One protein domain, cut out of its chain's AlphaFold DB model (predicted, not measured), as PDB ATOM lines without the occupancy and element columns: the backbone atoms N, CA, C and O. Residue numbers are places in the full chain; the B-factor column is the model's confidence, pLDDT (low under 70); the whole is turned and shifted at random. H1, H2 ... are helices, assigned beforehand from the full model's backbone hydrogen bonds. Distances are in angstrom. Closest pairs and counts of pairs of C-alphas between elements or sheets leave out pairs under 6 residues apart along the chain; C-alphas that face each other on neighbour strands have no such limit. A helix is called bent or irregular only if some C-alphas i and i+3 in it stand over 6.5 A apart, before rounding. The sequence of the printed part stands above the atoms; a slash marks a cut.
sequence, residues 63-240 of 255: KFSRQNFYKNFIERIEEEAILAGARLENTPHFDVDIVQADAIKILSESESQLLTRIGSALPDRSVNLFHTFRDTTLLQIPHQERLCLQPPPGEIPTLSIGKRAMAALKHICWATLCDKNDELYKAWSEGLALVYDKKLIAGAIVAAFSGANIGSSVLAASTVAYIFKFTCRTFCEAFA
ATOM      1  N   LYS A  63       5.263 -16.853 -28.671       85.88
ATOM      2  CA  LYS A  63       5.254 -17.470 -30.011       85.88
ATOM      3  C   LYS A  63       3.915 -18.141 -30.320       85.88
ATOM      4  O   LYS A  63       3.320 -17.859 -31.349       85.88
ATOM      5  N   PHE A  64       3.402 -18.947 -29.392       84.88
ATOM      6  CA  PHE A  64       2.104 -19.611 -29.545       84.88
ATOM      7  C   PHE A  64       0.957 -18.608 -29.744       84.88
ATOM      8  O   PHE A  64       0.154 -18.745 -30.661       84.88
ATOM      9  N   SER A  65       0.912 -17.548 -28.927       85.94
ATOM     10  CA  SER A  65      -0.126 -16.514 -29.057       85.94
ATOM     11  C   SER A  65      -0.028 -15.765 -30.384       85.94
ATOM     12  O   SER A  65      -1.049 -15.440 -30.981       85.94
ATOM     13  N   ARG A  66       1.194 -15.505 -30.854       87.88
ATOM     14  CA  ARG A  66       1.457 -14.840 -32.130       87.88
ATOM     15  C   ARG A  66       1.056 -15.710 -33.323       87.88
ATOM     16  O   ARG A  66       0.434 -15.201 -34.246       87.88
ATOM     17  N   GLN A  67       1.327 -17.013 -33.280       86.06
ATOM     18  CA  GLN A  67       0.893 -17.966 -34.309       86.06
ATOM     19  C   GLN A  67      -0.631 -18.062 -34.397       86.06
ATOM     20  O   GLN A  67      -1.194 -17.951 -35.485       86.06
ATOM     21  N   ASN A  68      -1.305 -18.185 -33.251       85.94
ATOM     22  CA  ASN A  68      -2.766 -18.176 -33.205       85.94
ATOM     23  C   ASN A  68      -3.339 -16.852 -33.711       85.94
ATOM     24  O   ASN A  68      -4.327 -16.855 -34.442       85.94
ATOM     25  N   PHE A  69      -2.708 -15.727 -33.363       88.25
ATOM     26  CA  PHE A  69      -3.102 -14.424 -33.885       88.25
ATOM     27  C   PHE A  69      -2.985 -14.377 -35.408       88.25
ATOM     28  O   PHE A  69      -3.954 -14.012 -36.062       88.25
ATOM     29  N   TYR A  70      -1.835 -14.761 -35.978       87.81
ATOM     30  CA  TYR A  70      -1.643 -14.775 -37.430       87.81
ATOM     31  C   TYR A  70      -2.708 -15.608 -38.123       87.81
ATOM     32  O   TYR A  70      -3.350 -15.118 -39.047       87.81
ATOM     33  N   LYS A  71      -2.932 -16.833 -37.642       87.12
ATOM     34  CA  LYS A  71      -3.953 -17.721 -38.189       87.12
ATOM     35  C   LYS A  71      -5.331 -17.058 -38.169       87.12
ATOM     36  O   LYS A  71      -5.947 -16.920 -39.218       87.12
ATOM     37  N   ASN A  72      -5.781 -16.600 -37.001       88.38
ATOM     38  CA  ASN A  72      -7.110 -16.004 -36.858       88.38
ATOM     39  C   ASN A  72      -7.258 -14.717 -37.681       88.38
ATOM     40  O   ASN A  72      -8.320 -14.463 -38.241       88.38
ATOM     41  N   PHE A  73      -6.214 -13.887 -37.736       90.12
ATOM     42  CA  PHE A  73      -6.243 -12.632 -38.478       90.12
ATOM     43  C   PHE A  73      -6.265 -12.868 -39.989       90.12
ATOM     44  O   PHE A  73      -7.061 -12.237 -40.674       90.12
ATOM     45  N   ILE A  74      -5.453 -13.797 -40.500       89.38
ATOM     46  CA  ILE A  74      -5.446 -14.158 -41.923       89.38
ATOM     47  C   ILE A  74      -6.780 -14.784 -42.324       89.38
ATOM     48  O   ILE A  74      -7.369 -14.378 -43.317       89.38
ATOM     49  N   GLU A  75      -7.304 -15.726 -41.538       89.25
ATOM     50  CA  GLU A  75      -8.622 -16.310 -41.813       89.25
ATOM     51  C   GLU A  75      -9.696 -15.215 -41.879       89.25
ATOM     52  O   GLU A  75     -10.482 -15.172 -42.824       89.25
ATOM     53  N   ARG A  76      -9.664 -14.266 -40.936       91.00
ATOM     54  CA  ARG A  76     -10.625 -13.167 -40.892       91.00
ATOM     55  C   ARG A  76     -10.472 -12.168 -42.034       91.00
ATOM     56  O   ARG A  76     -11.478 -11.708 -42.563       91.00
ATOM     57  N   ILE A  77      -9.248 -11.794 -42.402       93.00
ATOM     58  CA  ILE A  77      -9.030 -10.839 -43.493       93.00
ATOM     59  C   ILE A  77      -9.402 -11.462 -44.840       93.00
ATOM     60  O   ILE A  77      -9.977 -10.781 -45.681       93.00
ATOM     61  N   GLU A  78      -9.148 -12.762 -45.017       92.56
ATOM     62  CA  GLU A  78      -9.579 -13.526 -46.188       92.56
ATOM     63  C   GLU A  78     -11.109 -13.553 -46.300       92.56
ATOM     64  O   GLU A  78     -11.650 -13.287 -47.371       92.56
ATOM     65  N   GLU A  79     -11.814 -13.827 -45.198       92.50
ATOM     66  CA  GLU A  79     -13.281 -13.784 -45.145       92.50
ATOM     67  C   GLU A  79     -13.828 -12.400 -45.519       92.50
ATOM     68  O   GLU A  79     -14.701 -12.284 -46.377       92.50
ATOM     69  N   GLU A  80     -13.312 -11.338 -44.903       93.62
ATOM     70  CA  GLU A  80     -13.789  -9.972 -45.148       93.62
ATOM     71  C   GLU A  80     -13.430  -9.483 -46.559       93.62
ATOM     72  O   GLU A  80     -14.199  -8.725 -47.147       93.62
ATOM     73  N   ALA A  81     -12.318  -9.947 -47.143       95.25
ATOM     74  CA  ALA A  81     -11.946  -9.647 -48.526       95.25
ATOM     75  C   ALA A  81     -12.921 -10.280 -49.530       95.25
ATOM     76  O   ALA A  81     -13.327  -9.610 -50.484       95.25
ATOM     77  N   ILE A  82     -13.353 -11.525 -49.285       95.06
ATOM     78  CA  ILE A  82     -14.409 -12.176 -50.076       95.06
ATOM     79  C   ILE A  82     -15.689 -11.339 -50.013       95.06
ATOM     80  O   ILE A  82     -16.251 -10.964 -51.041       95.06
ATOM     81  N   LEU A  83     -16.135 -10.980 -48.806       93.69
ATOM     82  CA  LEU A  83     -17.360 -10.195 -48.641       93.69
ATOM     83  C   LEU A  83     -17.252  -8.822 -49.304       93.69
ATOM     84  O   LEU A  83     -18.200  -8.387 -49.950       93.69
ATOM     85  N   ALA A  84     -16.108  -8.148 -49.178       94.50
ATOM     86  CA  ALA A  84     -15.876  -6.850 -49.797       94.50
ATOM     87  C   ALA A  84     -15.950  -6.920 -51.329       94.50
ATOM     88  O   ALA A  84     -16.521  -6.026 -51.951       94.50
ATOM     89  N   GLY A  85     -15.412  -7.977 -51.944       94.44
ATOM     90  CA  GLY A  85     -15.462  -8.146 -53.396       94.44
ATOM     91  C   GLY A  85     -16.786  -8.684 -53.934       94.44
ATOM     92  O   GLY A  85     -17.079  -8.471 -55.107       94.44
ATOM     93  N   ALA A  86     -17.600  -9.331 -53.096       93.62
ATOM     94  CA  ALA A  86     -18.944  -9.794 -53.447       93.62
ATOM     95  C   ALA A  86     -20.016  -8.685 -53.397       93.62
ATOM     96  O   ALA A  86     -21.167  -8.922 -53.772       93.62
ATOM     97  N   ARG A  87     -19.660  -7.488 -52.920       92.56
ATOM     98  CA  ARG A  87     -20.584  -6.358 -52.800       92.56
ATOM     99  C   ARG A  87     -20.892  -5.703 -54.134       92.56
ATOM    100  O   ARG A  87     -19.994  -5.397 -54.917       92.56
ATOM    101  N   LEU A  88     -22.167  -5.403 -54.312       90.31
ATOM    102  CA  LEU A  88     -22.685  -4.552 -55.364       90.31
ATOM    103  C   LEU A  88     -22.734  -3.089 -54.914       90.31
ATOM    104  O   LEU A  88     -22.835  -2.779 -53.725       90.31
ATOM    105  N   GLU A  89     -22.700  -2.194 -55.897       87.00
ATOM    106  CA  GLU A  89     -22.895  -0.755 -55.688       87.00
ATOM    107  C   GLU A  89     -24.327  -0.451 -55.237       87.00
ATOM    108  O   GLU A  89     -24.542   0.333 -54.313       87.00
ATOM    109  N   ASN A  90     -25.298  -1.143 -55.836       87.56
ATOM    110  CA  ASN A  90     -26.713  -1.020 -55.515       87.56
ATOM    111  C   ASN A  90     -27.180  -2.182 -54.639       87.56
ATOM    112  O   ASN A  90     -26.709  -3.313 -54.776       87.56
ATOM    113  N   THR A  91     -28.141  -1.912 -53.756       87.38
ATOM    114  CA  THR A  91     -28.752  -2.958 -52.935       87.38
ATOM    115  C   THR A  91     -29.483  -3.958 -53.836       87.38
ATOM    116  O   THR A  91     -30.365  -3.558 -54.598       87.38
ATOM    117  N   PRO A  92     -29.136  -5.252 -53.769       89.19
ATOM    118  CA  PRO A  92     -29.782  -6.268 -54.579       89.19
ATOM    119  C   PRO A  92     -31.203  -6.525 -54.087       89.19
ATOM    120  O   PRO A  92     -31.467  -6.571 -52.879       89.19
ATOM    121  N   HIS A  93     -32.099  -6.747 -55.044       90.31
ATOM    122  CA  HIS A  93     -33.438  -7.244 -54.788       90.31
ATOM    123  C   HIS A  93     -33.476  -8.744 -55.074       90.31
ATOM    124  O   HIS A  93     -33.117  -9.179 -56.167       90.31
ATOM    125  N   PHE A  94     -33.905  -9.525 -54.086       92.19
ATOM    126  CA  PHE A  94     -34.101 -10.960 -54.227       92.19
ATOM    127  C   PHE A  94     -35.567 -11.300 -54.024       92.19
ATOM    128  O   PHE A  94     -36.191 -10.831 -53.072       92.19
ATOM    129  N   ASP A  95     -36.069 -12.185 -54.874       94.69
ATOM    130  CA  ASP A  95     -37.335 -12.856 -54.645       94.69
ATOM    131  C   ASP A  95     -37.092 -14.061 -53.721       94.69
ATOM    132  O   ASP A  95     -36.372 -15.005 -54.071       94.69
ATOM    133  N   VAL A  96     -37.665 -14.005 -52.517       96.12
ATOM    134  CA  VAL A  96     -37.532 -15.054 -51.495       96.12
ATOM    135  C   VAL A  96     -38.080 -16.390 -52.000       96.12
ATOM    136  O   VAL A  96     -37.520 -17.440 -51.678       96.12
ATOM    137  N   ASP A  97     -39.125 -16.363 -52.826       95.12
ATOM    138  CA  ASP A  97     -39.769 -17.563 -53.349       95.12
ATOM    139  C   ASP A  97     -38.869 -18.262 -54.360       95.12
ATOM    140  O   ASP A  97     -38.700 -19.481 -54.293       95.12
ATOM    141  N   ILE A  98     -38.220 -17.487 -55.233       96.00
ATOM    142  CA  ILE A  98     -37.243 -18.011 -56.193       96.00
ATOM    143  C   ILE A  98     -36.027 -18.575 -55.454       96.00
ATOM    144  O   ILE A  98     -35.627 -19.711 -55.708       96.00
ATOM    145  N   VAL A  99     -35.466 -17.821 -54.499       97.00
ATOM    146  CA  VAL A  99     -34.292 -18.258 -53.725       97.00
ATOM    147  C   VAL A  99     -34.578 -19.561 -52.984       97.00
ATOM    148  O   VAL A  99     -33.751 -20.475 -53.012       97.00
ATOM    149  N   GLN A 100     -35.741 -19.678 -52.343       96.00
ATOM    150  CA  GLN A 100     -36.106 -20.909 -51.654       96.00
ATOM    151  C   GLN A 100     -36.359 -22.059 -52.632       96.00
ATOM    152  O   GLN A 100     -35.851 -23.156 -52.405       96.00
ATOM    153  N   ALA A 101     -37.102 -21.833 -53.718       96.00
ATOM    154  CA  ALA A 101     -37.363 -22.864 -54.719       96.00
ATOM    155  C   ALA A 101     -36.059 -23.434 -55.296       96.00
ATOM    156  O   ALA A 101     -35.925 -24.649 -55.442       96.00
ATOM    157  N   ASP A 102     -35.072 -22.582 -55.567       97.00
ATOM    158  CA  ASP A 102     -33.767 -23.016 -56.056       97.00
ATOM    159  C   ASP A 102     -32.943 -23.729 -54.982       97.00
ATOM    160  O   ASP A 102     -32.315 -24.744 -55.281       97.00
ATOM    161  N   ALA A 103     -33.001 -23.274 -53.725       96.75
ATOM    162  CA  ALA A 103     -32.350 -23.957 -52.609       96.75
ATOM    163  C   ALA A 103     -32.877 -25.390 -52.427       96.75
ATOM    164  O   ALA A 103     -32.100 -26.311 -52.177       96.75
ATOM    165  N   ILE A 104     -34.185 -25.597 -52.600       94.88
ATOM    166  CA  ILE A 104     -34.831 -26.913 -52.503       94.88
ATOM    167  C   ILE A 104     -34.321 -27.854 -53.596       94.88
ATOM    168  O   ILE A 104     -33.992 -29.004 -53.303       94.88
ATOM    169  N   LYS A 105     -34.195 -27.370 -54.839       96.44
ATOM    170  CA  LYS A 105     -33.704 -28.173 -55.975       96.44
ATOM    171  C   LYS A 105     -32.306 -28.743 -55.732       96.44
ATOM    172  O   LYS A 105     -32.018 -29.846 -56.185       96.44
ATOM    173  N   ILE A 106     -31.452 -28.001 -55.025       97.25
ATOM    174  CA  ILE A 106     -30.057 -28.385 -54.753       97.25
ATOM    175  C   ILE A 106     -29.852 -28.958 -53.344       97.25
ATOM    176  O   ILE A 106     -28.734 -29.308 -52.980       97.25
ATOM    177  N   LEU A 107     -30.905 -29.091 -52.530       94.88
ATOM    178  CA  LEU A 107     -30.793 -29.528 -51.133       94.88
ATOM    179  C   LEU A 107     -30.229 -30.954 -50.990       94.88
ATOM    180  O   LEU A 107     -29.566 -31.272 -49.994       94.88
ATOM    181  N   SER A 108     -30.477 -31.802 -51.991       95.25
ATOM    182  CA  SER A 108     -29.972 -33.175 -52.070       95.25
ATOM    183  C   SER A 108     -28.472 -33.259 -52.377       95.25
ATOM    184  O   SER A 108     -27.871 -34.304 -52.127       95.25
ATOM    185  N   GLU A 109     -27.845 -32.178 -52.858       96.81
ATOM    186  CA  GLU A 109     -26.400 -32.133 -53.095       96.81
ATOM    187  C   GLU A 109     -25.622 -32.357 -51.787       96.81
ATOM    188  O   GLU A 109     -26.050 -31.994 -50.685       96.81
ATOM    189  N   SER A 110     -24.443 -32.963 -51.896       96.62
ATOM    190  CA  SER A 110     -23.515 -33.110 -50.772       96.62
ATOM    191  C   SER A 110     -22.964 -31.756 -50.310       96.62
ATOM    192  O   SER A 110     -22.986 -30.762 -51.038       96.62
ATOM    193  N   GLU A 111     -22.415 -31.706 -49.093       94.88
ATOM    194  CA  GLU A 111     -21.813 -30.475 -48.566       94.88
ATOM    195  C   GLU A 111     -20.687 -29.946 -49.473       94.88
ATOM    196  O   GLU A 111     -20.603 -28.746 -49.727       94.88
ATOM    197  N   SER A 112     -19.841 -30.829 -50.016       95.81
ATOM    198  CA  SER A 112     -18.753 -30.438 -50.920       95.81
ATOM    199  C   SER A 112     -19.264 -29.865 -52.244       95.81
ATOM    200  O   SER A 112     -18.672 -28.916 -52.763       95.81
ATOM    201  N   GLN A 113     -20.364 -30.394 -52.780       97.12
ATOM    202  CA  GLN A 113     -21.004 -29.860 -53.986       97.12
ATOM    203  C   GLN A 113     -21.576 -28.461 -53.735       97.12
ATOM    204  O   GLN A 113     -21.246 -27.538 -54.481       97.12
ATOM    205  N   LEU A 114     -22.305 -28.267 -52.631       97.25
ATOM    206  CA  LEU A 114     -22.835 -26.954 -52.250       97.25
ATOM    207  C   LEU A 114     -21.722 -25.925 -52.037       97.25
ATOM    208  O   LEU A 114     -21.814 -24.798 -52.516       97.25
ATOM    209  N   LEU A 115     -20.636 -26.311 -51.364       96.62
ATOM    210  CA  LEU A 115     -19.480 -25.436 -51.177       96.62
ATOM    211  C   LEU A 115     -18.814 -25.094 -52.514       96.62
ATOM    212  O   LEU A 115     -18.467 -23.940 -52.739       96.62
ATOM    213  N   THR A 116     -18.677 -26.053 -53.428       96.69
ATOM    214  CA  THR A 116     -18.140 -25.785 -54.771       96.69
ATOM    215  C   THR A 116     -19.031 -24.799 -55.527       96.69
ATOM    216  O   THR A 116     -18.522 -23.841 -56.100       96.69
ATOM    217  N   ARG A 117     -20.357 -24.966 -55.456       96.62
ATOM    218  CA  ARG A 117     -21.337 -24.047 -56.052       96.62
ATOM    219  C   ARG A 117     -21.236 -22.636 -55.470       96.62
ATOM    220  O   ARG A 117     -21.244 -21.674 -56.230       96.62
ATOM    221  N   ILE A 118     -21.078 -22.507 -54.150       96.62
ATOM    222  CA  ILE A 118     -20.817 -21.225 -53.474       96.62
ATOM    223  C   ILE A 118     -19.534 -20.587 -54.014       96.62
ATOM    224  O   ILE A 118     -19.537 -19.402 -54.332       96.62
ATOM    225  N   GLY A 119     -18.453 -21.363 -54.141       95.25
ATOM    226  CA  GLY A 119     -17.182 -20.884 -54.684       95.25
ATOM    227  C   GLY A 119     -17.310 -20.371 -56.119       95.25
ATOM    228  O   GLY A 119     -16.828 -19.283 -56.413       95.25
ATOM    229  N   SER A 120     -18.011 -21.109 -56.986       95.00
ATOM    230  CA  SER A 120     -18.253 -20.720 -58.383       95.00
ATOM    231  C   SER A 120     -19.210 -19.537 -58.544       95.00
ATOM    232  O   SER A 120     -19.204 -18.889 -59.582       95.00
ATOM    233  N   ALA A 121     -20.071 -19.278 -57.558       95.44
ATOM    234  CA  ALA A 121     -21.066 -18.206 -57.611       95.44
ATOM    235  C   ALA A 121     -20.515 -16.836 -57.178       95.44
ATOM    236  O   ALA A 121     -21.254 -15.845 -57.211       95.44
ATOM    237  N   LEU A 122     -19.259 -16.776 -56.726       94.44
ATOM    238  CA  LEU A 122     -18.605 -15.531 -56.346       94.44
ATOM    239  C   LEU A 122     -18.146 -14.740 -57.581       94.44
ATOM    240  O   LEU A 122     -17.629 -15.334 -58.522       94.44
ATOM    241  N   PRO A 123     -18.244 -13.398 -57.561       94.00
ATOM    242  CA  PRO A 123     -17.652 -12.563 -58.604       94.00
ATOM    243  C   PRO A 123     -16.122 -12.664 -58.624       94.00
ATOM    244  O   PRO A 123     -15.498 -12.744 -57.563       94.00
ATOM    245  N   ASP A 124     -15.503 -12.498 -59.795       93.31
ATOM    246  CA  ASP A 124     -14.036 -12.488 -59.943       93.31
ATOM    247  C   ASP A 124     -13.361 -11.478 -59.011       93.31
ATOM    248  O   ASP A 124     -12.322 -11.757 -58.418       93.31
ATOM    249  N   ARG A 125     -13.991 -10.315 -58.794       94.44
ATOM    250  CA  ARG A 125     -13.517  -9.304 -57.836       94.44
ATOM    251  C   ARG A 125     -13.333  -9.878 -56.427       94.44
ATOM    252  O   ARG A 125     -12.358  -9.538 -55.761       94.44
ATOM    253  N   SER A 126     -14.251 -10.729 -55.973       94.19
ATOM    254  CA  SER A 126     -14.175 -11.406 -54.675       94.19
ATOM    255  C   SER A 126     -12.976 -12.342 -54.605       94.19
ATOM    256  O   SER A 126     -12.225 -12.313 -53.630       94.19
ATOM    257  N   VAL A 127     -12.781 -13.153 -55.644       93.06
ATOM    258  CA  VAL A 127     -11.668 -14.105 -55.725       93.06
ATOM    259  C   VAL A 127     -10.331 -13.359 -55.794       93.06
ATOM    260  O   VAL A 127      -9.419 -13.640 -55.016       93.06
ATOM    261  N   ASN A 128     -10.240 -12.320 -56.623       93.50
ATOM    262  CA  ASN A 128      -9.046 -11.489 -56.773       93.50
ATOM    263  C   ASN A 128      -8.672 -10.753 -55.479       93.50
ATOM    264  O   ASN A 128      -7.496 -10.717 -55.110       93.50
ATOM    265  N   LEU A 129      -9.647 -10.185 -54.758       94.25
ATOM    266  CA  LEU A 129      -9.384  -9.543 -53.466       94.25
ATOM    267  C   LEU A 129      -8.933 -10.552 -52.411       94.25
ATOM    268  O   LEU A 129      -8.001 -10.259 -51.663       94.25
ATOM    269  N   PHE A 130      -9.539 -11.739 -52.377       93.31
ATOM    270  CA  PHE A 130      -9.094 -12.826 -51.509       93.31
ATOM    271  C   PHE A 130      -7.616 -13.171 -51.749       93.31
ATOM    272  O   PHE A 130      -6.836 -13.154 -50.795       93.31
ATOM    273  N   HIS A 131      -7.209 -13.393 -53.005       90.25
ATOM    274  CA  HIS A 131      -5.806 -13.647 -53.352       90.25
ATOM    275  C   HIS A 131      -4.901 -12.476 -52.962       90.25
ATOM    276  O   HIS A 131      -3.909 -12.664 -52.263       90.25
ATOM    277  N   THR A 132      -5.297 -11.252 -53.311       90.94
ATOM    278  CA  THR A 132      -4.516 -10.042 -53.021       90.94
ATOM    279  C   THR A 132      -4.231  -9.889 -51.527       90.94
ATOM    280  O   THR A 132      -3.087  -9.645 -51.134       90.94
ATOM    281  N   PHE A 133      -5.246 -10.027 -50.667       92.12
ATOM    282  CA  PHE A 133      -5.067  -9.896 -49.220       92.12
ATOM    283  C   PHE A 133      -4.315 -11.076 -48.622       92.12
ATOM    284  O   PHE A 133      -3.462 -10.865 -47.757       92.12
ATOM    285  N   ARG A 134      -4.576 -12.298 -49.092       88.69
ATOM    286  CA  ARG A 134      -3.832 -13.486 -48.672       88.69
ATOM    287  C   ARG A 134      -2.341 -13.321 -48.956       88.69
ATOM    288  O   ARG A 134      -1.536 -13.428 -48.035       88.69
ATOM    289  N   ASP A 135      -1.977 -12.993 -50.188       88.00
ATOM    290  CA  ASP A 135      -0.578 -12.886 -50.599       88.00
ATOM    291  C   ASP A 135       0.107 -11.719 -49.896       88.00
ATOM    292  O   ASP A 135       1.179 -11.887 -49.310       88.00
ATOM    293  N   THR A 136      -0.553 -10.557 -49.855       87.38
ATOM    294  CA  THR A 136      -0.015  -9.383 -49.163       87.38
ATOM    295  C   THR A 136       0.257  -9.695 -47.696       87.38
ATOM    296  O   THR A 136       1.343  -9.397 -47.207       87.38
ATOM    297  N   THR A 137      -0.692 -10.314 -46.987       86.62
ATOM    298  CA  THR A 137      -0.520 -10.616 -45.562       86.62
ATOM    299  C   THR A 137       0.524 -11.697 -45.324       86.62
ATOM    300  O   THR A 137       1.407 -11.493 -44.494       86.62
ATOM    301  N   LEU A 138       0.505 -12.801 -46.076       86.19
ATOM    302  CA  LEU A 138       1.485 -13.880 -45.927       86.19
ATOM    303  C   LEU A 138       2.915 -13.402 -46.186       86.19
ATOM    304  O   LEU A 138       3.821 -13.797 -45.448       86.19
ATOM    305  N   LEU A 139       3.127 -12.534 -47.180       86.94
ATOM    306  CA  LEU A 139       4.448 -11.990 -47.501       86.94
ATOM    307  C   LEU A 139       5.046 -11.156 -46.361       86.94
ATOM    308  O   LEU A 139       6.264 -11.184 -46.189       86.94
ATOM    309  N   GLN A 140       4.218 -10.496 -45.545       87.62
ATOM    310  CA  GLN A 140       4.690  -9.743 -44.375       87.62
ATOM    311  C   GLN A 140       5.064 -10.642 -43.184       87.62
ATOM    312  O   GLN A 140       5.734 -10.198 -42.254       87.62
ATOM    313  N   ILE A 141       4.644 -11.911 -43.178       86.31
ATOM    314  CA  ILE A 141       4.915 -12.824 -42.063       86.31
ATOM    315  C   ILE A 141       6.329 -13.399 -42.200       86.31
ATOM    316  O   ILE A 141       6.656 -13.935 -43.266       86.31
ATOM    317  N   PRO A 142       7.159 -13.367 -41.137       85.50
ATOM    318  CA  PRO A 142       8.479 -13.985 -41.149       85.50
ATOM    319  C   PRO A 142       8.422 -15.462 -41.547       85.50
ATOM    320  O   PRO A 142       7.549 -16.196 -41.084       85.50
ATOM    321  N   HIS A 143       9.394 -15.919 -42.341       83.75
ATOM    322  CA  HIS A 143       9.425 -17.277 -42.903       83.75
ATOM    323  C   HIS A 143       9.146 -18.381 -41.868       83.75
ATOM    324  O   HIS A 143       8.294 -19.236 -42.085       83.75
ATOM    325  N   GLN A 144       9.808 -18.323 -40.707       82.00
ATOM    326  CA  GLN A 144       9.648 -19.307 -39.626       82.00
ATOM    327  C   GLN A 144       8.214 -19.395 -39.082       82.00
ATOM    328  O   GLN A 144       7.764 -20.475 -38.718       82.00
ATOM    329  N   GLU A 145       7.493 -18.274 -39.026       81.38
ATOM    330  CA  GLU A 145       6.091 -18.255 -38.589       81.38
ATOM    331  C   GLU A 145       5.152 -18.662 -39.730       81.38
ATOM    332  O   GLU A 145       4.139 -19.314 -39.489       81.38
ATOM    333  N   ARG A 146       5.516 -18.342 -40.979       82.62
ATOM    334  CA  ARG A 146       4.765 -18.723 -42.179       82.62
ATOM    335  C   ARG A 146       4.711 -20.238 -42.374       82.62
ATOM    336  O   ARG A 146       3.670 -20.743 -42.769       82.62
ATOM    337  N   LEU A 147       5.780 -20.963 -42.037       79.12
ATOM    338  CA  LEU A 147       5.813 -22.435 -42.076       79.12
ATOM    339  C   LEU A 147       4.792 -23.094 -41.135       79.12
ATOM    340  O   LEU A 147       4.397 -24.233 -41.357       79.12
ATOM    341  N   CYS A 148       4.372 -22.398 -40.075       77.50
ATOM    342  CA  CYS A 148       3.346 -22.881 -39.149       77.50
ATOM    343  C   CYS A 148       1.917 -22.559 -39.619       77.50
ATOM    344  O   CYS A 148       0.952 -22.984 -38.983       77.50
ATOM    345  N   LEU A 149       1.774 -21.795 -40.701       74.06
ATOM    346  CA  LEU A 149       0.498 -21.520 -41.345       74.06
ATOM    347  C   LEU A 149       0.259 -22.552 -42.446       74.06
ATOM    348  O   LEU A 149       1.193 -23.169 -42.954       74.06
ATOM    349  N   GLN A 150      -1.008 -22.760 -42.809       64.81
ATOM    350  CA  GLN A 150      -1.327 -23.654 -43.920       64.81
ATOM    351  C   GLN A 150      -0.592 -23.165 -45.178       64.81
ATOM    352  O   GLN A 150      -0.672 -21.967 -45.478       64.81
ATOM    353  N   PRO A 151       0.132 -24.049 -45.893       53.69
ATOM    354  CA  PRO A 151       0.876 -23.644 -47.074       53.69
ATOM    355  C   PRO A 151      -0.081 -22.990 -48.076       53.69
ATOM    356  O   PRO A 151      -1.249 -23.392 -48.155       53.69
ATOM    357  N   PRO A 152       0.365 -21.966 -48.824       51.59
ATOM    358  CA  PRO A 152      -0.418 -21.497 -49.952       51.59
ATOM    359  C   PRO A 152      -0.615 -22.703 -50.880       51.59
ATOM    360  O   PRO A 152       0.372 -23.340 -51.257       51.59
ATOM    361  N   PRO A 153      -1.860 -23.083 -51.213       51.72
ATOM    362  CA  PRO A 153      -2.059 -23.986 -52.333       51.72
ATOM    363  C   PRO A 153      -1.478 -23.319 -53.589       51.72
ATOM    364  O   PRO A 153      -1.292 -22.103 -53.601       51.72
ATOM    365  N   GLY A 154      -1.201 -24.102 -54.631       64.25
ATOM    366  CA  GLY A 154      -1.008 -23.550 -55.974       64.25
ATOM    367  C   GLY A 154      -2.301 -22.882 -56.455       64.25
ATOM    368  O   GLY A 154      -2.786 -21.920 -55.866       64.25
ATOM    369  N   GLU A 155      -2.930 -23.417 -57.496       64.81
ATOM    370  CA  GLU A 155      -4.302 -23.015 -57.801       64.81
ATOM    371  C   GLU A 155      -5.218 -23.423 -56.632       64.81
ATOM    372  O   GLU A 155      -5.234 -24.585 -56.215       64.81
ATOM    373  N   ILE A 156      -5.923 -22.459 -56.031       71.62
ATOM    374  CA  ILE A 156      -6.815 -22.727 -54.898       71.62
ATOM    375  C   ILE A 156      -8.089 -23.351 -55.471       71.62
ATOM    376  O   ILE A 156      -8.818 -22.660 -56.180       71.62
ATOM    377  N   PRO A 157      -8.408 -24.624 -55.157       86.62
ATOM    378  CA  PRO A 157      -9.584 -25.268 -55.727       86.62
ATOM    379  C   PRO A 157     -10.853 -24.486 -55.390       86.62
ATOM    380  O   PRO A 157     -10.997 -23.992 -54.267       86.62
ATOM    381  N   THR A 158     -11.822 -24.454 -56.305       90.88
ATOM    382  CA  THR A 158     -13.110 -23.769 -56.104       90.88
ATOM    383  C   THR A 158     -13.812 -24.194 -54.814       90.88
ATOM    384  O   THR A 158     -14.397 -23.369 -54.118       90.88
ATOM    385  N   LEU A 159     -13.680 -25.466 -54.423       92.56
ATOM    386  CA  LEU A 159     -14.163 -25.977 -53.138       92.56
ATOM    387  C   LEU A 159     -13.554 -25.237 -51.933       92.56
ATOM    388  O   LEU A 159     -14.248 -24.959 -50.957       92.56
ATOM    389  N   SER A 160     -12.258 -24.931 -51.971       90.06
ATOM    390  CA  SER A 160     -11.559 -24.211 -50.900       90.06
ATOM    391  C   SER A 160     -12.000 -22.750 -50.829       90.06
ATOM    392  O   SER A 160     -12.233 -22.246 -49.729       90.06
ATOM    393  N   ILE A 161     -12.196 -22.104 -51.984       91.50
ATOM    394  CA  ILE A 161     -12.809 -20.769 -52.064       91.50
ATOM    395  C   ILE A 161     -14.212 -20.819 -51.455       91.50
ATOM    396  O   ILE A 161     -14.527 -20.032 -50.569       91.50
ATOM    397  N   GLY A 162     -15.017 -21.806 -51.843       94.50
ATOM    398  CA  GLY A 162     -16.352 -22.048 -51.308       94.50
ATOM    399  C   GLY A 162     -16.395 -22.234 -49.794       94.50
ATOM    400  O   GLY A 162     -17.238 -21.649 -49.118       94.50
ATOM    401  N   LYS A 163     -15.447 -22.990 -49.227       93.19
ATOM    402  CA  LYS A 163     -15.286 -23.138 -47.769       93.19
ATOM    403  C   LYS A 163     -15.029 -21.797 -47.089       93.19
ATOM    404  O   LYS A 163     -15.671 -21.506 -46.078       93.19
ATOM    405  N   ARG A 164     -14.118 -20.985 -47.633       91.62
ATOM    406  CA  ARG A 164     -13.799 -19.665 -47.070       91.62
ATOM    407  C   ARG A 164     -14.963 -18.690 -47.230       91.62
ATOM    408  O   ARG A 164     -15.303 -17.988 -46.284       91.62
ATOM    409  N   ALA A 165     -15.623 -18.711 -48.380       94.00
ATOM    410  CA  ALA A 165     -16.803 -17.911 -48.658       94.00
ATOM    411  C   ALA A 165     -17.945 -18.251 -47.706       94.00
ATOM    412  O   ALA A 165     -18.504 -17.361 -47.076       94.00
ATOM    413  N   MET A 166     -18.238 -19.538 -47.515       93.94
ATOM    414  CA  MET A 166     -19.261 -19.962 -46.571       93.94
ATOM    415  C   MET A 166     -18.894 -19.565 -45.134       93.94
ATOM    416  O   MET A 166     -19.777 -19.146 -44.393       93.94
ATOM    417  N   ALA A 167     -17.619 -19.647 -44.727       90.75
ATOM    418  CA  ALA A 167     -17.171 -19.140 -43.424       90.75
ATOM    419  C   ALA A 167     -17.474 -17.639 -43.260       90.75
ATOM    420  O   ALA A 167     -18.025 -17.230 -42.239       90.75
ATOM    421  N   ALA A 168     -17.228 -16.842 -44.300       91.31
ATOM    422  CA  ALA A 168     -17.538 -15.418 -44.306       91.31
ATOM    423  C   ALA A 168     -19.054 -15.143 -44.265       91.31
ATOM    424  O   ALA A 168     -19.534 -14.372 -43.432       91.31
ATOM    425  N   LEU A 169     -19.832 -15.821 -45.114       91.88
ATOM    426  CA  LEU A 169     -21.288 -15.675 -45.195       91.88
ATOM    427  C   LEU A 169     -21.970 -16.101 -43.892       91.88
ATOM    428  O   LEU A 169     -22.891 -15.425 -43.436       91.88
ATOM    429  N   LYS A 170     -21.470 -17.152 -43.228       88.94
ATOM    430  CA  LYS A 170     -21.939 -17.579 -41.900       88.94
ATOM    431  C   LYS A 170     -21.909 -16.436 -40.892       88.94
ATOM    432  O   LYS A 170     -22.843 -16.322 -40.113       88.94
ATOM    433  N   HIS A 171     -20.908 -15.555 -40.921       83.12
ATOM    434  CA  HIS A 171     -20.855 -14.416 -39.999       83.12
ATOM    435  C   HIS A 171     -21.945 -13.376 -40.243       83.12
ATOM    436  O   HIS A 171     -22.457 -12.807 -39.279       83.12
ATOM    437  N   ILE A 172     -22.307 -13.141 -41.505       86.44
ATOM    438  CA  ILE A 172     -23.413 -12.249 -41.864       86.44
ATOM    439  C   ILE A 172     -24.746 -12.869 -41.429       86.44
ATOM    440  O   ILE A 172     -25.577 -12.196 -40.828       86.44
ATOM    441  N   CYS A 173     -24.917 -14.165 -41.686       90.06
ATOM    442  CA  CYS A 173     -26.166 -14.877 -41.430       90.06
ATOM    443  C   CYS A 173     -26.376 -15.183 -39.941       90.06
ATOM    444  O   CYS A 173     -27.502 -15.223 -39.470       90.06
ATOM    445  N   TRP A 174     -25.311 -15.396 -39.166       91.56
ATOM    446  CA  TRP A 174     -25.439 -15.768 -37.755       91.56
ATOM    447  C   TRP A 174     -26.196 -14.707 -36.951       91.56
ATOM    448  O   TRP A 174     -27.053 -15.049 -36.146       91.56
ATOM    449  N   ALA A 175     -25.932 -13.422 -37.204       84.19
ATOM    450  CA  ALA A 175     -26.599 -12.336 -36.490       84.19
ATOM    451  C   ALA A 175     -28.112 -12.282 -36.753       84.19
ATOM    452  O   ALA A 175     -28.850 -11.851 -35.876       84.19
ATOM    453  N   THR A 176     -28.568 -12.713 -37.935       86.56
ATOM    454  CA  THR A 176     -29.993 -12.727 -38.295       86.56
ATOM    455  C   THR A 176     -30.683 -14.035 -37.923       86.56
ATOM    456  O   THR A 176     -31.862 -14.031 -37.602       86.56
ATOM    457  N   LEU A 177     -29.964 -15.158 -37.942       89.38
ATOM    458  CA  LEU A 177     -30.537 -16.481 -37.686       89.38
ATOM    459  C   LEU A 177     -30.523 -16.891 -36.206       89.38
ATOM    460  O   LEU A 177     -31.311 -17.745 -35.806       89.38
ATOM    461  N   CYS A 178     -29.604 -16.345 -35.406       91.06
ATOM    462  CA  CYS A 178     -29.302 -16.845 -34.061       91.06
ATOM    463  C   CYS A 178     -29.737 -15.918 -32.915       91.06
ATOM    464  O   CYS A 178     -29.260 -16.080 -31.787       91.06
ATOM    465  N   ASP A 179     -30.637 -14.962 -33.167       88.31
ATOM    466  CA  ASP A 179     -31.251 -14.169 -32.098       88.31
ATOM    467  C   ASP A 179     -32.344 -14.981 -31.393       88.31
ATOM    468  O   ASP A 179     -33.411 -15.237 -31.941       88.31
ATOM    469  N   LYS A 180     -32.087 -15.354 -30.136       86.50
ATOM    470  CA  LYS A 180     -32.994 -16.171 -29.316       86.50
ATOM    471  C   LYS A 180     -34.373 -15.543 -29.095       86.50
ATOM    472  O   LYS A 180     -35.309 -16.257 -28.733       86.50
ATOM    473  N   ASN A 181     -34.494 -14.229 -29.255       85.81
ATOM    474  CA  ASN A 181     -35.758 -13.524 -29.074       85.81
ATOM    475  C   ASN A 181     -36.610 -13.498 -30.351       85.81
ATOM    476  O   ASN A 181     -37.820 -13.274 -30.247       85.81
ATOM    477  N   ASP A 182     -36.007 -13.769 -31.511       87.62
ATOM    478  CA  ASP A 182     -36.644 -13.720 -32.827       87.62
ATOM    479  C   ASP A 182     -37.610 -14.904 -33.048       87.62
ATOM    480  O   ASP A 182     -37.407 -16.011 -32.535       87.62
ATOM    481  N   GLU A 183     -38.683 -14.673 -33.813       87.31
ATOM    482  CA  GLU A 183     -39.647 -15.711 -34.200       87.31
ATOM    483  C   GLU A 183     -38.967 -16.818 -35.012       87.31
ATOM    484  O   GLU A 183     -39.245 -17.998 -34.790       87.31
ATOM    485  N   LEU A 184     -38.028 -16.465 -35.896       88.62
ATOM    486  CA  LEU A 184     -37.286 -17.431 -36.699       88.62
ATOM    487  C   LEU A 184     -36.508 -18.412 -35.824       88.62
ATOM    488  O   LEU A 184     -36.568 -19.617 -36.065       88.62
ATOM    489  N   TYR A 185     -35.791 -17.925 -34.808       88.00
ATOM    490  CA  TYR A 185     -35.003 -18.798 -33.939       88.00
ATOM    491  C   TYR A 185     -35.897 -19.790 -33.193       88.00
ATOM    492  O   TYR A 185     -35.583 -20.981 -33.133       88.00
ATOM    493  N   LYS A 186     -37.026 -19.306 -32.659       88.81
ATOM    494  CA  LYS A 186     -38.016 -20.133 -31.955       88.81
ATOM    495  C   LYS A 186     -38.596 -21.190 -32.890       88.81
ATOM    496  O   LYS A 186     -38.468 -22.378 -32.601       88.81
ATOM    497  N   ALA A 187     -39.085 -20.777 -34.058       87.50
ATOM    498  CA  ALA A 187     -39.626 -21.680 -35.068       87.50
ATOM    499  C   ALA A 187     -38.598 -22.733 -35.518       87.50
ATOM    500  O   ALA A 187     -38.913 -23.916 -35.602       87.50
ATOM    501  N   TRP A 188     -37.344 -22.333 -35.754       89.94
ATOM    502  CA  TRP A 188     -36.295 -23.262 -36.179       89.94
ATOM    503  C   TRP A 188     -35.890 -24.236 -35.069       89.94
ATOM    504  O   TRP A 188     -35.511 -25.375 -35.349       89.94
ATOM    505  N   SER A 189     -35.962 -23.800 -33.809       87.25
ATOM    506  CA  SER A 189     -35.699 -24.658 -32.653       87.25
ATOM    507  C   SER A 189     -36.791 -25.709 -32.427       87.25
ATOM    508  O   SER A 189     -36.484 -26.781 -31.911       87.25
ATOM    509  N   GLU A 190     -38.023 -25.435 -32.863       85.56
ATOM    510  CA  GLU A 190     -39.158 -26.366 -32.816       85.56
ATOM    511  C   GLU A 190     -39.153 -27.364 -33.986       85.56
ATOM    512  O   GLU A 190     -39.631 -28.488 -33.843       85.56
ATOM    513  N   GLY A 191     -38.566 -26.999 -35.131       81.81
ATOM    514  CA  GLY A 191     -38.321 -27.930 -36.232       81.81
ATOM    515  C   GLY A 191     -38.163 -27.263 -37.598       81.81
ATOM    516  O   GLY A 191     -38.574 -26.128 -37.827       81.81
ATOM    517  N   LEU A 192     -37.580 -28.000 -38.551       79.81
ATOM    518  CA  LEU A 192     -37.327 -27.491 -39.907       79.81
ATOM    519  C   LEU A 192     -38.604 -27.298 -40.747       79.81
ATOM    520  O   LEU A 192     -38.615 -26.442 -41.623       79.81
ATOM    521  N   ALA A 193     -39.679 -28.048 -40.484       79.38
ATOM    522  CA  ALA A 193     -40.912 -27.963 -41.274       79.38
ATOM    523  C   ALA A 193     -41.552 -26.562 -41.207       79.38
ATOM    524  O   ALA A 193     -41.857 -25.966 -42.236       79.38
ATOM    525  N   LEU A 194     -41.643 -25.982 -40.005       77.56
ATOM    526  CA  LEU A 194     -42.263 -24.671 -39.800       77.56
ATOM    527  C   LEU A 194     -41.483 -23.535 -40.483       77.56
ATOM    528  O   LEU A 194     -42.078 -22.618 -41.049       77.56
ATOM    529  N   VAL A 195     -40.147 -23.593 -40.448       80.06
ATOM    530  CA  VAL A 195     -39.290 -22.588 -41.105       80.06
ATOM    531  C   VAL A 195     -39.241 -22.753 -42.616       80.06
ATOM    532  O   VAL A 195     -39.032 -21.766 -43.320       80.06
ATOM    533  N   TYR A 196     -39.440 -23.976 -43.101       79.62
ATOM    534  CA  TYR A 196     -39.534 -24.277 -44.519       79.62
ATOM    535  C   TYR A 196     -40.830 -23.710 -45.101       79.62
ATOM    536  O   TYR A 196     -40.772 -22.909 -46.031       79.62
ATOM    537  N   ASP A 197     -41.981 -24.016 -44.499       77.38
ATOM    538  CA  ASP A 197     -43.290 -23.579 -45.001       77.38
ATOM    539  C   ASP A 197     -43.442 -22.052 -44.986       77.38
ATOM    540  O   ASP A 197     -43.931 -21.452 -45.943       77.38
ATOM    541  N   LYS A 198     -42.949 -21.404 -43.923       85.19
ATOM    542  CA  LYS A 198     -42.959 -19.941 -43.785       85.19
ATOM    543  C   LYS A 198     -41.773 -19.240 -44.464       85.19
ATOM    544  O   LYS A 198     -41.669 -18.020 -44.386       85.19
ATOM    545  N   LYS A 199     -40.863 -19.987 -45.100       92.38
ATOM    546  CA  LYS A 199     -39.675 -19.468 -45.807       92.38
ATOM    547  C   LYS A 199     -38.757 -18.589 -44.949       92.38
ATOM    548  O   LYS A 199     -38.054 -17.716 -45.458       92.38
ATOM    549  N   LEU A 200     -38.741 -18.814 -43.634       91.00
ATOM    550  CA  LEU A 200     -38.116 -17.897 -42.673       91.00
ATOM    551  C   LEU A 200     -36.593 -17.844 -42.838       91.00
ATOM    552  O   LEU A 200     -36.004 -16.767 -42.789       91.00
ATOM    553  N   ILE A 201     -35.949 -18.991 -43.088       92.69
ATOM    554  CA  ILE A 201     -34.497 -19.041 -43.320       92.69
ATOM    555  C   ILE A 201     -34.147 -18.340 -44.634       92.69
ATOM    556  O   ILE A 201     -33.241 -17.512 -44.652       92.69
ATOM    557  N   ALA A 202     -34.873 -18.615 -45.723       94.81
ATOM    558  CA  ALA A 202     -34.630 -17.953 -47.003       94.81
ATOM    559  C   ALA A 202     -34.819 -16.432 -46.895       94.81
ATOM    560  O   ALA A 202     -33.947 -15.680 -47.328       94.81
ATOM    561  N   GLY A 203     -35.894 -15.986 -46.239       93.88
ATOM    562  CA  GLY A 203     -36.154 -14.572 -45.970       93.88
ATOM    563  C   GLY A 203     -35.042 -13.909 -45.154       93.88
ATOM    564  O   GLY A 203     -34.560 -12.841 -45.529       93.88
ATOM    565  N   ALA A 204     -34.566 -14.557 -44.090       93.19
ATOM    566  CA  ALA A 204     -33.478 -14.030 -43.268       93.19
ATOM    567  C   ALA A 204     -32.138 -13.963 -44.015       93.19
ATOM    568  O   ALA A 204     -31.389 -13.002 -43.834       93.19
ATOM    569  N   ILE A 205     -31.834 -14.944 -44.871       94.81
ATOM    570  CA  ILE A 205     -30.628 -14.932 -45.712       94.81
ATOM    571  C   ILE A 205     -30.707 -13.829 -46.761       94.81
ATOM    572  O   ILE A 205     -29.754 -13.065 -46.900       94.81
ATOM    573  N   VAL A 206     -31.845 -13.695 -47.446       94.81
ATOM    574  CA  VAL A 206     -32.098 -12.606 -48.398       94.81
ATOM    575  C   VAL A 206     -31.930 -11.249 -47.719       94.81
ATOM    576  O   VAL A 206     -31.170 -10.416 -48.207       94.81
ATOM    577  N   ALA A 207     -32.552 -11.047 -46.556       92.38
ATOM    578  CA  ALA A 207     -32.428  -9.805 -45.801       92.38
ATOM    579  C   ALA A 207     -30.974  -9.525 -45.389       92.38
ATOM    580  O   ALA A 207     -30.500  -8.393 -45.507       92.38
ATOM    581  N   ALA A 208     -30.239 -10.552 -44.950       92.62
ATOM    582  CA  ALA A 208     -28.840 -10.417 -44.564       92.62
ATOM    583  C   ALA A 208     -27.939 -10.083 -45.766       92.62
ATOM    584  O   ALA A 208     -27.057  -9.229 -45.659       92.62
ATOM    585  N   PHE A 209     -28.181 -10.703 -46.924       94.06
ATOM    586  CA  PHE A 209     -27.439 -10.455 -48.160       94.06
ATOM    587  C   PHE A 209     -27.730  -9.063 -48.712       94.06
ATOM    588  O   PHE A 209     -26.787  -8.327 -48.999       94.06
ATOM    589  N   SER A 210     -29.000  -8.656 -48.783       92.19
ATOM    590  CA  SER A 210     -29.383  -7.295 -49.170       92.19
ATOM    591  C   SER A 210     -28.798  -6.259 -48.211       92.19
ATOM    592  O   SER A 210     -28.226  -5.273 -48.662       92.19
ATOM    593  N   GLY A 211     -28.835  -6.502 -46.896       89.56
ATOM    594  CA  GLY A 211     -28.213  -5.625 -45.900       89.56
ATOM    595  C   GLY A 211     -26.688  -5.514 -46.032       89.56
ATOM    596  O   GLY A 211     -26.114  -4.482 -45.679       89.56
ATOM    597  N   ALA A 212     -26.041  -6.554 -46.560       89.06
ATOM    598  CA  ALA A 212     -24.614  -6.588 -46.868       89.06
ATOM    599  C   ALA A 212     -24.284  -6.196 -48.323       89.06
ATOM    600  O   ALA A 212     -23.109  -6.240 -48.685       89.06
ATOM    601  N   ASN A 213     -25.276  -5.814 -49.138       91.75
ATOM    602  CA  ASN A 213     -25.172  -5.560 -50.580       91.75
ATOM    603  C   ASN A 213     -24.569  -6.721 -51.404       91.75
ATOM    604  O   ASN A 213     -23.883  -6.486 -52.394       91.75
ATOM    605  N   ILE A 214     -24.804  -7.980 -51.035       91.81
ATOM    606  CA  ILE A 214     -24.321  -9.160 -51.779       91.81
ATOM    607  C   ILE A 214     -25.407  -9.626 -52.745       91.81
ATOM    608  O   ILE A 214     -26.494  -9.963 -52.292       91.81
ATOM    609  N   GLY A 215     -25.132  -9.656 -54.054       83.81
ATOM    610  CA  GLY A 215     -26.176  -9.706 -55.091       83.81
ATOM    611  C   GLY A 215     -26.314 -10.969 -55.941       83.81
ATOM    612  O   GLY A 215     -26.848 -10.887 -57.040       83.81
ATOM    613  N   SER A 216     -25.841 -12.130 -55.484       88.69
ATOM    614  CA  SER A 216     -25.945 -13.384 -56.250       88.69
ATOM    615  C   SER A 216     -27.076 -14.273 -55.724       88.69
ATOM    616  O   SER A 216     -27.017 -14.754 -54.591       88.69
ATOM    617  N   SER A 217     -28.109 -14.511 -56.544       90.81
ATOM    618  CA  SER A 217     -29.245 -15.381 -56.187       90.81
ATOM    619  C   SER A 217     -28.808 -16.835 -56.039       90.81
ATOM    620  O   SER A 217     -29.226 -17.514 -55.104       90.81
ATOM    621  N   VAL A 218     -27.884 -17.286 -56.895       93.81
ATOM    622  CA  VAL A 218     -27.243 -18.604 -56.794       93.81
ATOM    623  C   VAL A 218     -26.499 -18.735 -55.468       93.81
ATOM    624  O   VAL A 218     -26.604 -19.768 -54.804       93.81
ATOM    625  N   LEU A 219     -25.776 -17.691 -55.050       94.88
ATOM    626  CA  LEU A 219     -25.077 -17.679 -53.767       94.88
ATOM    627  C   LEU A 219     -26.063 -17.744 -52.595       94.88
ATOM    628  O   LEU A 219     -25.843 -18.519 -51.664       94.88
ATOM    629  N   ALA A 220     -27.163 -16.985 -52.652       95.69
ATOM    630  CA  ALA A 220     -28.212 -17.006 -51.635       95.69
ATOM    631  C   ALA A 220     -28.871 -18.393 -51.539       95.69
ATOM    632  O   ALA A 220     -28.897 -18.980 -50.458       95.69
ATOM    633  N   ALA A 221     -29.304 -18.969 -52.664       97.00
ATOM    634  CA  ALA A 221     -29.925 -20.294 -52.718       97.00
ATOM    635  C   ALA A 221     -28.981 -21.396 -52.209       97.00
ATOM    636  O   ALA A 221     -29.375 -22.230 -51.395       97.00
ATOM    637  N   SER A 222     -27.707 -21.361 -52.613       97.25
ATOM    638  CA  SER A 222     -26.692 -22.321 -52.146       97.25
ATOM    639  C   SER A 222     -26.419 -22.187 -50.647       97.25
ATOM    640  O   SER A 222     -26.236 -23.189 -49.957       97.25
ATOM    641  N   THR A 223     -26.439 -20.958 -50.123       96.25
ATOM    642  CA  THR A 223     -26.294 -20.676 -48.688       96.25
ATOM    643  C   THR A 223     -27.492 -21.210 -47.903       96.25
ATOM    644  O   THR A 223     -27.301 -21.876 -46.889       96.25
ATOM    645  N   VAL A 224     -28.720 -20.987 -48.384       96.12
ATOM    646  CA  VAL A 224     -29.946 -21.527 -47.772       96.12
ATOM    647  C   VAL A 224     -29.911 -23.056 -47.748       96.12
ATOM    648  O   VAL A 224     -30.082 -23.653 -46.685       96.12
ATOM    649  N   ALA A 225     -29.604 -23.696 -48.881       96.19
ATOM    650  CA  ALA A 225     -29.498 -25.151 -48.976       96.19
ATOM    651  C   ALA A 225     -28.433 -25.720 -48.028       96.19
ATOM    652  O   ALA A 225     -28.652 -26.746 -47.382       96.19
ATOM    653  N   TYR A 226     -27.291 -25.038 -47.899       95.38
ATOM    654  CA  TYR A 226     -26.244 -25.414 -46.951       95.38
ATOM    655  C   TYR A 226     -26.741 -25.327 -45.503       95.38
ATOM    656  O   TYR A 226     -26.510 -26.241 -44.715       95.38
ATOM    657  N   ILE A 227     -27.452 -24.256 -45.141       93.69
ATOM    658  CA  ILE A 227     -27.948 -24.025 -43.777       93.69
ATOM    659  C   ILE A 227     -29.045 -25.019 -43.386       93.69
ATOM    660  O   ILE A 227     -29.050 -25.488 -42.249       93.69
ATOM    661  N   PHE A 228     -29.908 -25.420 -44.322       92.25
ATOM    662  CA  PHE A 228     -30.926 -26.451 -44.086       92.25
ATOM    663  C   PHE A 228     -30.354 -27.811 -43.669       92.25
ATOM    664  O   PHE A 228     -31.073 -28.613 -43.078       92.25
ATOM    665  N   LYS A 229     -29.062 -28.076 -43.909       91.12
ATOM    666  CA  LYS A 229     -28.402 -29.298 -43.423       91.12
ATOM    667  C   LYS A 229     -28.103 -29.282 -41.919       91.12
ATOM    668  O   LYS A 229     -27.634 -30.286 -41.388       91.12
ATOM    669  N   PHE A 230     -28.355 -28.173 -41.225       89.69
ATOM    670  CA  PHE A 230     -28.087 -28.020 -39.799       89.69
ATOM    671  C   PHE A 230     -29.378 -27.844 -39.001       89.69
ATOM    672  O   PHE A 230     -30.360 -27.262 -39.460       89.69
ATOM    673  N   THR A 231     -29.347 -28.292 -37.746       87.25
ATOM    674  CA  THR A 231     -30.333 -27.849 -36.755       87.25
ATOM    675  C   THR A 231     -29.999 -26.431 -36.291       87.25
ATOM    676  O   THR A 231     -28.829 -26.035 -36.321       87.25
ATOM    677  N   CYS A 232     -30.999 -25.698 -35.788       87.38
ATOM    678  CA  CYS A 232     -30.814 -24.366 -35.202       87.38
ATOM    679  C   CYS A 232     -29.651 -24.342 -34.194       87.38
ATOM    680  O   CYS A 232     -28.712 -23.554 -34.314       87.38
ATOM    681  N   ARG A 233     -29.652 -25.291 -33.247       86.25
ATOM    682  CA  ARG A 233     -28.618 -25.395 -32.212       86.25
ATOM    683  C   ARG A 233     -27.234 -25.648 -32.803       86.25
ATOM    684  O   ARG A 233     -26.297 -24.922 -32.479       86.25
ATOM    685  N   THR A 234     -27.104 -26.646 -33.681       88.25
ATOM    686  CA  THR A 234     -25.813 -26.991 -34.291       88.25
ATOM    687  C   THR A 234     -25.262 -25.823 -35.102       88.25
ATOM    688  O   THR A 234     -24.076 -25.524 -34.998       88.25
ATOM    689  N   PHE A 235     -26.110 -25.127 -35.864       90.00
ATOM    690  CA  PHE A 235     -25.701 -23.955 -36.629       90.00
ATOM    691  C   PHE A 235     -25.224 -22.825 -35.704       90.00
ATOM    692  O   PHE A 235     -24.099 -22.339 -35.838       90.00
ATOM    693  N   CYS A 236     -26.041 -22.434 -34.726       90.00
ATOM    694  CA  CYS A 236     -25.735 -21.289 -33.877       90.00
ATOM    695  C   CYS A 236     -24.532 -21.522 -32.956       90.00
ATOM    696  O   CYS A 236     -23.750 -20.593 -32.750       90.00
ATOM    697  N   GLU A 237     -24.331 -22.741 -32.447       87.56
ATOM    698  CA  GLU A 237     -23.152 -23.091 -31.644       87.56
ATOM    699  C   GLU A 237     -21.883 -23.195 -32.504       87.56
ATOM    700  O   GLU A 237     -20.843 -22.639 -32.142       87.56
ATOM    701  N   ALA A 238     -21.951 -23.868 -33.659       83.56
ATOM    702  CA  ALA A 238     -20.779 -24.084 -34.507       83.56
ATOM    703  C   ALA A 238     -20.267 -22.789 -35.155       83.56
ATOM    704  O   ALA A 238     -19.057 -22.633 -35.347       83.56
ATOM    705  N   PHE A 239     -21.174 -21.863 -35.481       84.69
ATOM    706  CA  PHE A 239     -20.866 -20.655 -36.253       84.69
ATOM    707  C   PHE A 239     -20.901 -19.361 -35.440       84.69
ATOM    708  O   PHE A 239     -20.781 -18.278 -36.015       84.69
ATOM    709  N   ALA A 240     -20.987 -19.463 -34.110       85.25
ATOM    710  CA  ALA A 240     -20.837 -18.319 -33.220       85.25
ATOM    711  C   ALA A 240     -19.542 -17.542 -33.542       85.25
ATOM    712  O   ALA A 240     -18.460 -18.146 -33.581       85.25
TER     713      ALA A 240
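AT A GLANCE: This is residues 63 to 240 of the 255 residues of an uncharacterized protein of Desulfovibrio desulfuricans (UniProt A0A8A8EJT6). A long two-helix arm, H1 and H4 side by side and running opposite ways with short H5 by its tip, joins a body of crossed helices at its other end. In that body H6 runs through the middle from the base of the arm, H3, H9 and H10 pack together on one side of it with H2 beyond, and H7, H8 and H11 make a looser group of short helices. The printed part has 178 residues with eleven named helices, H1 to H11 in order along the chain, and no named strand; the class is all helix. The whole is compact, with a radius of gyration of the C-alphas of 17.1 A, but its outline is elongated, 53 by 32 by 30 A, and the arm makes much of the length.

HOW THE PARTS SIT: H1, residues 63 to 85, touches H4, residues 124 to 140, at a shallow tilt of 22 degrees, opposite ways; their closest C-alphas, those of Gly 85 and Ser 126, are 3.7 A apart. H5, residues 143 to 146, is close to H1 but not clearly touching, with the C-alphas of Gln 67 and Glu 145 closest at 6.7 A. With residues 78 to 83 alone, H1 touches residues 164 to 169 of H6, residues 158 to 177, about perpendicular at 85 degrees; the closest C-alphas are those of Glu 79 and Ala 168, 4.6 A apart. H6 has a kink of 37 degrees near residue 171 and is neither bent nor irregular, but only just: C-alphas 172 and 175 are 6.2 A apart. H3, residues 111 to 120, touches residues 158 to 166 of H6 at 83 degrees, about perpendicular, closest at Gly 119 and Gly 162, whose C-alphas are 3.7 A apart. H3 also touches H10, residues 217 to 228, at a shallow tilt of 19 degrees, opposite ways, with the C-alphas of Ile 118 and Leu 219 closest at 5.6 A. H2, residues 96 to 105, touches H10 at a steep tilt of 64 degrees, with the C-alphas of Ala 103 and Ala 221 closest at 4.4 A. H9, residues 200 to 211, and H10 form a helical hairpin at a steep tilt of 43 degrees, closest at the C-alphas of Ala 202 and Val 224, 5.9 A. H7, residues 183 to 190, touches H8, residues 192 to 197, with the C-alphas of Trp 188 and Val 195 closest at 5.8 A. H7 also touches H11, residues 232 to 238, closest at the C-alphas of Ser 189 and Cys 232, 5.5 A. The helix packing is mostly crossed: of 10 touching pairs given a tilt, 2 are shallow. Every O i to N i+4 pair is within hydrogen-bond range in H1, H2, H3, H4, H7, H8, H9, H10 and H11; in H6 12 of 16 are, and H5 is too short for such a pair.

IN THESE COORDINATES: H1 begins at C-alpha 63, (5.254, -17.470, -30.011), and measures 32.6 A from first to last C-alpha. H2 and H3 measure 14.4 A and 14.3 A, H4 24.5 A and H5 4.9 A. H6 begins at C-alpha 158, (-13.110, -23.769, -56.104), and measures 26.4 A. H7 and H8 measure 10.8 A and 8.8 A, H9 16.1 A and H10 16.5 A. H11 measures 10.1 A and ends at C-alpha 238, (-20.779, -24.084, -34.507).

THE WHOLE: The two C-alphas farthest apart, those of Gln 144 and Asp 197, are 53.4 A apart. The printed part has no cut. The link from H5 to H6, 11 residues, is long. The mean pLDDT of the printed part is 89.2, and residues 150 to 155, in that long link, are under 70.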